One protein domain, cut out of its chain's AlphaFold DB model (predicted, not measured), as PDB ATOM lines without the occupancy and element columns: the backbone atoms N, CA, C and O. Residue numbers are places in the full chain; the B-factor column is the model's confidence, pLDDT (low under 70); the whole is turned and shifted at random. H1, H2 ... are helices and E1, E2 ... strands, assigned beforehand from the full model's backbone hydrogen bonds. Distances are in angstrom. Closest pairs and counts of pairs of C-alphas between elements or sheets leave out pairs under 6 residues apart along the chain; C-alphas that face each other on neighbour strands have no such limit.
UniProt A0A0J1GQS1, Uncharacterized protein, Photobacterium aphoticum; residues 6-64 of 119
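This is residues 6 to 64 of the 119 residues of an uncharacterized protein of Photobacterium aphoticum (UniProt A0A0J1GQS1). A twisted wall of four strands, E1 to E4, has one long helix, H1, packed over one face and running along its strands, with a short second helix, H2, crosswise to H1 and meeting the sheet with residues 55 to 56. The printed part has 59 residues, with four named strands and then two named helices along the chain. The sheet's order is E1 - E2 - E3 - E4, all antiparallel, and the class is mixed, helices and strands. The whole is compact, with a radius of gyration of the C-alphas of 10.7 A and spans of 28 by 27 by 16 A.

E1 is residues 6 to 8, with C-alpha 6 at (262.806, 142.626, 173.273), and is 6.7 A long from first to last C-alpha. E2, residues 11 to 15, measures 13.3 A; E3, residues 23 to 27, 13.2 A; E4, residues 30 to 34, 13.0 A. H1, residues 36 to 49, measures 19.7 A and ends at C-alpha 49, (253.947, 122.808, 177.959). H2, residues 55 to 62, measures 10.9 A and ends at C-alpha 62, (247.449, 129.460, 161.923).

The strands form a meander, each the antiparallel neighbour of the one before, in three hairpins. N 8 and O 11 of E1 and E2 are 2.9 A apart, N 14 and O 24 of E2 and E3 2.8 A, and N 25 and O 32 of E3 and E4 3.0 A, within hydrogen-bond range. Pairing is staggered: E2 pairs with E1 over residues 11 to 13 and with E3 over 13 to 15. H1 is on one face of the sheet, two layers, at a height over the sheet of 8.4 A. It lies over E3, along the strands at 6 degrees on the local plane; the closest C-alphas are those of Trp 23 and Leu 36, 5.5 A. H1 touches H2 with residues 38 to 42 alone, about perpendicular at 85 degrees; the C-alphas of Leu 38 and Pro 55 are closest, 5.1 A. H2 only grazes the sheet, with residues 55 to 56. In H1 and H2 every O i to N i+4 pair is within hydrogen-bond range.

The C-alphas farthest apart, those of Asn 18 and Met 49, are 30.0 A apart. The printed part has no cut and no long link. Mean pLDDT of the printed part is 87.5; residues 60 to 64 are under 70.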
ATOM      1  N   LEU A   6     263.875 142.644 172.282       91.69
ATOM      2  CA  LEU A   6     262.806 142.626 173.273       91.69
ATOM      3  C   LEU A   6     262.916 141.392 174.168       91.69
ATOM      4  O   LEU A   6     263.573 140.412 173.820       91.69
ATOM      5  N   LEU A   7     262.267 141.453 175.327       91.38
ATOM      6  CA  LEU A   7     262.206 140.359 176.289       91.38
ATOM      7  C   LEU A   7     260.786 139.786 176.308       91.38
ATOM      8  O   LEU A   7     259.818 140.542 176.384       91.38
ATOM      9  N   HIS A   8     260.655 138.462 176.244       91.88
ATOM     10  CA  HIS A   8     259.369 137.762 176.296       91.88
ATOM     11  C   HIS A   8     259.501 136.501 177.149       91.88
ATOM     12  O   HIS A   8     260.326 135.649 176.836       91.88
ATOM     13  N   ARG A   9     258.727 136.389 178.241       88.94
ATOM     14  CA  ARG A   9     258.780 135.250 179.191       88.94
ATOM     15  C   ARG A   9     260.202 134.901 179.676       88.94
ATOM     16  O   ARG A   9     260.522 133.741 179.892       88.94
ATOM     17  N   GLY A  10     261.075 135.901 179.820       88.31
ATOM     18  CA  GLY A  10     262.478 135.701 180.208       88.31
ATOM     19  C   GLY A  10     263.430 135.332 179.060       88.31
ATOM     20  O   GLY A  10     264.638 135.313 179.270       88.31
ATOM     21  N   HIS A  11     262.932 135.127 177.837       90.69
ATOM     22  CA  HIS A  11     263.754 134.910 176.646       90.69
ATOM     23  C   HIS A  11     264.037 136.224 175.919       90.69
ATOM     24  O   HIS A  11     263.137 137.038 175.681       90.69
ATOM     25  N   ARG A  12     265.300 136.421 175.529       92.75
ATOM     26  CA  ARG A  12     265.716 137.539 174.677       92.75
ATOM     27  C   ARG A  12     265.387 137.213 173.223       92.75
ATOM     28  O   ARG A  12     265.815 136.183 172.709       92.75
ATOM     29  N   ILE A  13     264.635 138.102 172.583       94.00
ATOM     30  CA  ILE A  13     264.305 138.033 171.161       94.00
ATOM     31  C   ILE A  13     264.997 139.197 170.452       94.00
ATOM     32  O   ILE A  13     264.821 140.356 170.831       94.00
ATOM     33  N   GLU A  14     265.763 138.902 169.410       92.38
ATOM     34  CA  GLU A  14     266.533 139.878 168.640       92.38
ATOM     35  C   GLU A  14     266.133 139.844 167.167       92.38
ATOM     36  O   GLU A  14     265.954 138.779 166.588       92.38
ATOM     37  N   ASN A  15     266.014 141.004 166.527       90.56
ATOM     38  CA  ASN A  15     265.856 141.071 165.082       90.56
ATOM     39  C   ASN A  15     267.238 141.110 164.418       90.56
ATOM     40  O   ASN A  15     267.944 142.118 164.492       90.56
ATOM     41  N   VAL A  16     267.616 140.002 163.784       84.12
ATOM     42  CA  VAL A  16     268.956 139.795 163.214       84.12
ATOM     43  C   VAL A  16     269.106 140.514 161.871       84.12
ATOM     44  O   VAL A  16     270.154 141.091 161.596       84.12
ATOM     45  N   ASN A  17     268.040 140.539 161.063       78.75
ATOM     46  CA  ASN A  17     268.086 140.999 159.669       78.75
ATOM     47  C   ASN A  17     267.285 142.285 159.405       78.75
ATOM     48  O   ASN A  17     267.164 142.703 158.256       78.75
ATOM     49  N   ASN A  18     266.699 142.895 160.440       79.19
ATOM     50  CA  ASN A  18     265.713 143.982 160.335       79.19
ATOM     51  C   ASN A  18     264.529 143.670 159.397       79.19
ATOM     52  O   ASN A  18     263.865 144.582 158.908       79.19
ATOM     53  N   ARG A  19     264.246 142.383 159.169       82.12
ATOM     54  CA  ARG A  19     263.096 141.901 158.395       82.12
ATOM     55  C   ARG A  19     261.959 141.489 159.326       82.12
ATOM     56  O   ARG A  19     262.173 141.263 160.519       82.12
ATOM     57  N   GLU A  20     260.751 141.379 158.785       80.94
ATOM     58  CA  GLU A  20     259.570 140.948 159.545       80.94
ATOM     59  C   GLU A  20     259.660 139.488 160.012       80.94
ATOM     60  O   GLU A  20     259.145 139.145 161.075       80.94
ATOM     61  N   ASP A  21     260.363 138.650 159.251       83.50
ATOM     62  CA  ASP A  21     260.659 137.239 159.510       83.50
ATOM     63  C   ASP A  21     262.037 137.008 160.160       83.50
ATOM     64  O   ASP A  21     262.428 135.873 160.415       83.50
ATOM     65  N   GLY A  22     262.772 138.083 160.456       87.81
ATOM     66  CA  GLY A  22     264.145 138.033 160.959       87.81
ATOM     67  C   GLY A  22     264.283 138.006 162.482       87.81
ATOM     68  O   GLY A  22     265.352 138.367 162.979       87.81
ATOM     69  N   TRP A  23     263.233 137.658 163.231       93.31
ATOM     70  CA  TRP A  23     263.289 137.625 164.695       93.31
ATOM     71  C   TRP A  23     263.834 136.295 165.180       93.31
ATOM     72  O   TRP A  23     263.355 135.246 164.769       93.31
ATOM     73  N   SER A  24     264.808 136.341 166.080       92.88
ATOM     74  CA  SER A  24     265.514 135.178 166.588       92.88
ATOM     75  C   SER A  24     265.478 135.120 168.109       92.88
ATOM     76  O   SER A  24     265.560 136.153 168.772       92.88
ATOM     77  N   ALA A  25     265.340 133.919 168.660       94.25
ATOM     78  CA  ALA A  25     265.379 133.662 170.094       94.25
ATOM     79  C   ALA A  25     266.049 132.317 170.377       94.25
ATOM     80  O   ALA A  25     266.085 131.440 169.513       94.25
ATOM     81  N   VAL A  26     266.543 132.143 171.602       93.75
ATOM     82  CA  VAL A  26     267.118 130.875 172.064       93.75
ATOM     83  C   VAL A  26     266.171 130.221 173.067       93.75
ATOM     84  O   VAL A  26     265.831 130.827 174.086       93.75
ATOM     85  N   ILE A  27     265.756 128.985 172.783       91.81
ATOM     86  CA  ILE A  27     264.963 128.126 173.675       91.81
ATOM     87  C   ILE A  27     265.762 126.838 173.885       91.81
ATOM     88  O   ILE A  27     266.102 126.177 172.909       91.81
ATOM     89  N   GLU A  28     266.112 126.501 175.130       88.88
ATOM     90  CA  GLU A  28     266.921 125.309 175.466       88.88
ATOM     91  C   GLU A  28     268.187 125.132 174.600       88.88
ATOM     92  O   GLU A  28     268.492 124.050 174.103       88.88
ATOM     93  N   GLY A  29     268.914 126.225 174.352       88.44
ATOM     94  CA  GLY A  29     270.131 126.203 173.529       88.44
ATOM     95  C   GLY A  29     269.889 126.085 172.018       88.44
ATOM     96  O   GLY A  29     270.849 126.070 171.252       88.44
ATOM     97  N   ARG A  30     268.631 126.049 171.563       90.31
ATOM     98  CA  ARG A  30     268.267 126.063 170.141       90.31
ATOM     99  C   ARG A  30     267.905 127.470 169.705       90.31
ATOM    100  O   ARG A  30     266.971 128.070 170.237       90.31
ATOM    101  N   THR A  31     268.613 127.971 168.702       92.44
ATOM    102  CA  THR A  31     268.273 129.233 168.046       92.44
ATOM    103  C   THR A  31     267.145 128.998 167.051       92.44
ATOM    104  O   THR A  31     267.306 128.247 166.092       92.44
ATOM    105  N   ILE A  32     266.008 129.652 167.271       92.88
ATOM    106  CA  ILE A  32     264.894 129.705 166.323       92.88
ATOM    107  C   ILE A  32     264.864 131.077 165.661       92.88
ATOM    108  O   ILE A  32     265.138 132.071 166.328       92.88
ATOM    109  N   THR A  33     264.524 131.145 164.372       92.81
ATOM    110  CA  THR A  33     264.401 132.413 163.637       92.81
ATOM    111  C   THR A  33     263.144 132.395 162.781       92.81
ATOM    112  O   THR A  33     263.000 131.525 161.931       92.81
ATOM    113  N   HIS A  34     262.220 133.325 163.025       92.12
ATOM    114  CA  HIS A  34     260.964 133.426 162.286       92.12
ATOM    115  C   HIS A  34     260.293 134.800 162.477       92.12
ATOM    116  O   HIS A  34     260.805 135.689 163.155       92.12
ATOM    117  N   LYS A  35     259.081 134.971 161.932       91.88
ATOM    118  CA  LYS A  35     258.164 136.076 162.278       91.88
ATOM    119  C   LYS A  35     258.001 136.203 163.798       91.88
ATOM    120  O   LYS A  35     257.772 135.203 164.480       91.88
ATOM    121  N   LEU A  36     258.008 137.436 164.314       91.06
ATOM    122  CA  LEU A  36     257.938 137.720 165.758       91.06
ATOM    123  C   LEU A  36     256.789 136.993 166.473       91.06
ATOM    124  O   LEU A  36     256.967 136.473 167.571       91.06
ATOM    125  N   SER A  37     255.608 136.950 165.853       90.62
ATOM    126  CA  SER A  37     254.424 136.293 166.416       90.62
ATOM    127  C   SER A  37     254.612 134.787 166.604       90.62
ATOM    128  O   SER A  37     254.144 134.233 167.595       90.62
ATOM    129  N   LEU A  38     255.311 134.124 165.681       92.50
ATOM    130  CA  LEU A  38     255.561 132.683 165.725       92.50
ATOM    131  C   LEU A  38     256.686 132.341 166.707       92.50
ATOM    132  O   LEU A  38     256.568 131.366 167.444       92.50
ATOM    133  N   VAL A  39     257.716 133.189 166.795       93.12
ATOM    134  CA  VAL A  39     258.770 133.065 167.816       93.12
ATOM    135  C   VAL A  39     258.181 133.195 169.223       93.12
ATOM    136  O   VAL A  39     258.449 132.352 170.073       93.12
ATOM    137  N   LYS A  40     257.313 134.190 169.461       93.75
ATOM    138  CA  LYS A  40     256.616 134.340 170.750       93.75
ATOM    139  C   LYS A  40     255.773 133.115 171.102       93.75
ATOM    140  O   LYS A  40     255.895 132.620 172.212       93.75
ATOM    141  N   LYS A  41     255.000 132.580 170.150       93.06
ATOM    142  CA  LYS A  41     254.207 131.355 170.360       93.06
ATOM    143  C   LYS A  41     255.063 130.145 170.717       93.06
ATOM    144  O   LYS A  41     254.673 129.372 171.579       93.06
ATOM    145  N   SER A  42     256.214 129.987 170.067       92.75
ATOM    146  CA  SER A  42     257.159 128.915 170.388       92.75
ATOM    147  C   SER A  42     257.684 129.039 171.824       92.75
ATOM    148  O   SER A  42     257.719 128.042 172.544       92.75
ATOM    149  N   ILE A  43     257.993 130.262 172.271       93.81
ATOM    150  CA  ILE A  43     258.396 130.542 173.659       93.81
ATOM    151  C   ILE A  43     257.249 130.286 174.641       93.81
ATOM    152  O   ILE A  43     257.463 129.621 175.650       93.81
ATOM    153  N   ASP A  44     256.042 130.786 174.363       93.06
ATOM    154  CA  ASP A  44     254.873 130.587 175.229       93.06
ATOM    155  C   ASP A  44     254.540 129.098 175.362       93.06
ATOM    156  O   ASP A  44     254.344 128.606 176.467       93.06
ATOM    157  N   TRP A  45     254.572 128.356 174.254       93.44
ATOM    158  CA  TRP A  45     254.347 126.914 174.266       93.44
ATOM    159  C   TRP A  45     255.402 126.171 175.074       93.44
ATOM    160  O   TRP A  45     255.070 125.265 175.830       93.44
ATOM    161  N   TRP A  46     256.674 126.547 174.941       93.25
ATOM    162  CA  TRP A  46     257.721 125.956 175.763       93.25
ATOM    163  C   TRP A  46     257.510 126.271 177.248       93.25
ATOM    164  O   TRP A  46     257.590 125.368 178.073       93.25
ATOM    165  N   TYR A  47     257.163 127.514 177.578       91.50
ATOM    166  CA  TYR A  47     256.891 127.942 178.948       91.50
ATOM    167  C   TYR A  47     255.691 127.206 179.571       91.50
ATOM    168  O   TYR A  47     255.739 126.827 180.737       91.50
ATOM    169  N   GLU A  48     254.619 126.994 178.805       91.69
ATOM    170  CA  GLU A  48     253.376 126.377 179.285       91.69
ATOM    171  C   GLU A  48     253.420 124.843 179.268       91.69
ATOM    172  O   GLU A  48     252.944 124.196 180.198       91.69
ATOM    173  N   MET A  49     253.994 124.253 178.219       91.19
ATOM    174  CA  MET A  49     253.947 122.808 177.959       91.19
ATOM    175  C   MET A  49     255.267 122.098 178.275       91.19
ATOM    176  O   MET A  49     255.369 120.885 178.082       91.19
ATOM    177  N   ASN A  50     256.298 122.845 178.690       90.81
ATOM    178  CA  ASN A  50     257.656 122.354 178.946       90.81
ATOM    179  C   ASN A  50     258.202 121.472 177.805       90.81
ATOM    180  O   ASN A  50     258.862 120.459 178.022       90.81
ATOM    181  N   THR A  51     257.832 121.808 176.568       90.06
ATOM    182  CA  THR A  51     258.141 121.027 175.368       90.06
ATOM    183  C   THR A  51     258.490 121.972 174.233       90.06
ATOM    184  O   THR A  51     257.756 122.917 173.956       90.06
ATOM    185  N   PHE A  52     259.584 121.708 173.523       90.38
ATOM    186  CA  PHE A  52     259.962 122.520 172.370       90.38
ATOM    187  C   PHE A  52     259.033 122.277 171.168       90.38
ATOM    188  O   PHE A  52     258.978 121.173 170.617       90.38
ATOM    189  N   MET A  53     258.357 123.332 170.706       89.44
ATOM    190  CA  MET A  53     257.618 123.339 169.442       89.44
ATOM    191  C   MET A  53     258.218 124.387 168.490       89.44
ATOM    192  O   MET A  53     258.192 125.572 168.819       89.44
ATOM    193  N   PRO A  54     258.738 123.988 167.313       89.94
ATOM    194  CA  PRO A  54     259.356 124.919 166.372       89.94
ATOM    195  C   PRO A  54     258.320 125.875 165.738       89.94
ATOM    196  O   PRO A  54     257.157 125.484 165.555       89.94
ATOM    197  N   PRO A  55     258.707 127.125 165.410       90.56
ATOM    198  CA  PRO A  55     257.790 128.174 164.952       90.56
ATOM    199  C   PRO A  55     257.012 127.821 163.670       90.56
ATOM    200  O   PRO A  55     255.855 128.221 163.531       90.56
ATOM    201  N   GLU A  56     257.582 127.014 162.773       89.75
ATOM    202  CA  GLU A  56     256.981 126.578 161.501       89.75
ATOM    203  C   GLU A  56     255.719 125.725 161.722       89.75
ATOM    204  O   GLU A  56     254.755 125.781 160.949       89.75
ATOM    205  N   LYS A  57     255.665 124.963 162.826       86.50
ATOM    206  CA  LYS A  57     254.473 124.170 163.174       86.50
ATOM    207  C   LYS A  57     253.280 125.061 163.501       86.50
ATOM    208  O   LYS A  57     252.149 124.713 163.162       86.50
ATOM    209  N   PHE A  58     253.516 126.229 164.096       84.25
ATOM    210  CA  PHE A  58     252.451 127.193 164.358       84.25
ATOM    211  C   PHE A  58     251.953 127.862 163.085       84.25
ATOM    212  O   PHE A  58     250.775 128.199 163.021       84.25
ATOM    213  N   GLU A  59     252.792 128.025 162.062       80.69
ATOM    214  CA  GLU A  59     252.346 128.575 160.780       80.69
ATOM    215  C   GLU A  59     251.312 127.649 160.125       80.69
ATOM    216  O   GLU A  59     250.256 128.108 159.692       80.69
ATOM    217  N   SER A  60     251.532 126.331 160.183       68.94
ATOM    218  CA  SER A  60     250.569 125.325 159.704       68.94
ATOM    219  C   SER A  60     249.249 125.324 160.488       68.94
ATOM    220  O   SER A  60     248.188 125.058 159.925       68.94
ATOM    221  N   ILE A  61     249.294 125.626 161.789       66.19
ATOM    222  CA  ILE A  61     248.100 125.717 162.647       66.19
ATOM    223  C   ILE A  61     247.338 127.023 162.378       66.19
ATOM    224  O   ILE A  61     246.116 127.009 162.257       66.19
ATOM    225  N   VAL A  62     248.045 128.146 162.228       58.34
ATOM    226  CA  VAL A  62     247.449 129.460 161.923       58.34
ATOM    227  C   VAL A  62     246.846 129.481 160.516       58.34
ATOM    228  O   VAL A  62     245.773 130.048 160.316       58.34
ATOM    229  N   SER A  63     247.469 128.788 159.562       54.44
ATOM    230  CA  SER A  63     246.965 128.666 158.188       54.44
ATOM    231  C   SER A  63     245.668 127.853 158.098       54.44
ATOM    232  O   SER A  63     244.978 127.913 157.084       54.44
ATOM    233  N   LYS A  64     245.291 127.109 159.151       54.19
ATOM    234  CA  LYS A  64     244.095 126.258 159.143       54.19
ATOM    235  C   LYS A  64     242.767 126.958 159.413       54.19
ATOM    236  O   LYS A  64     241.764 126.275 159.238       54.19
TER     237      LYS A  64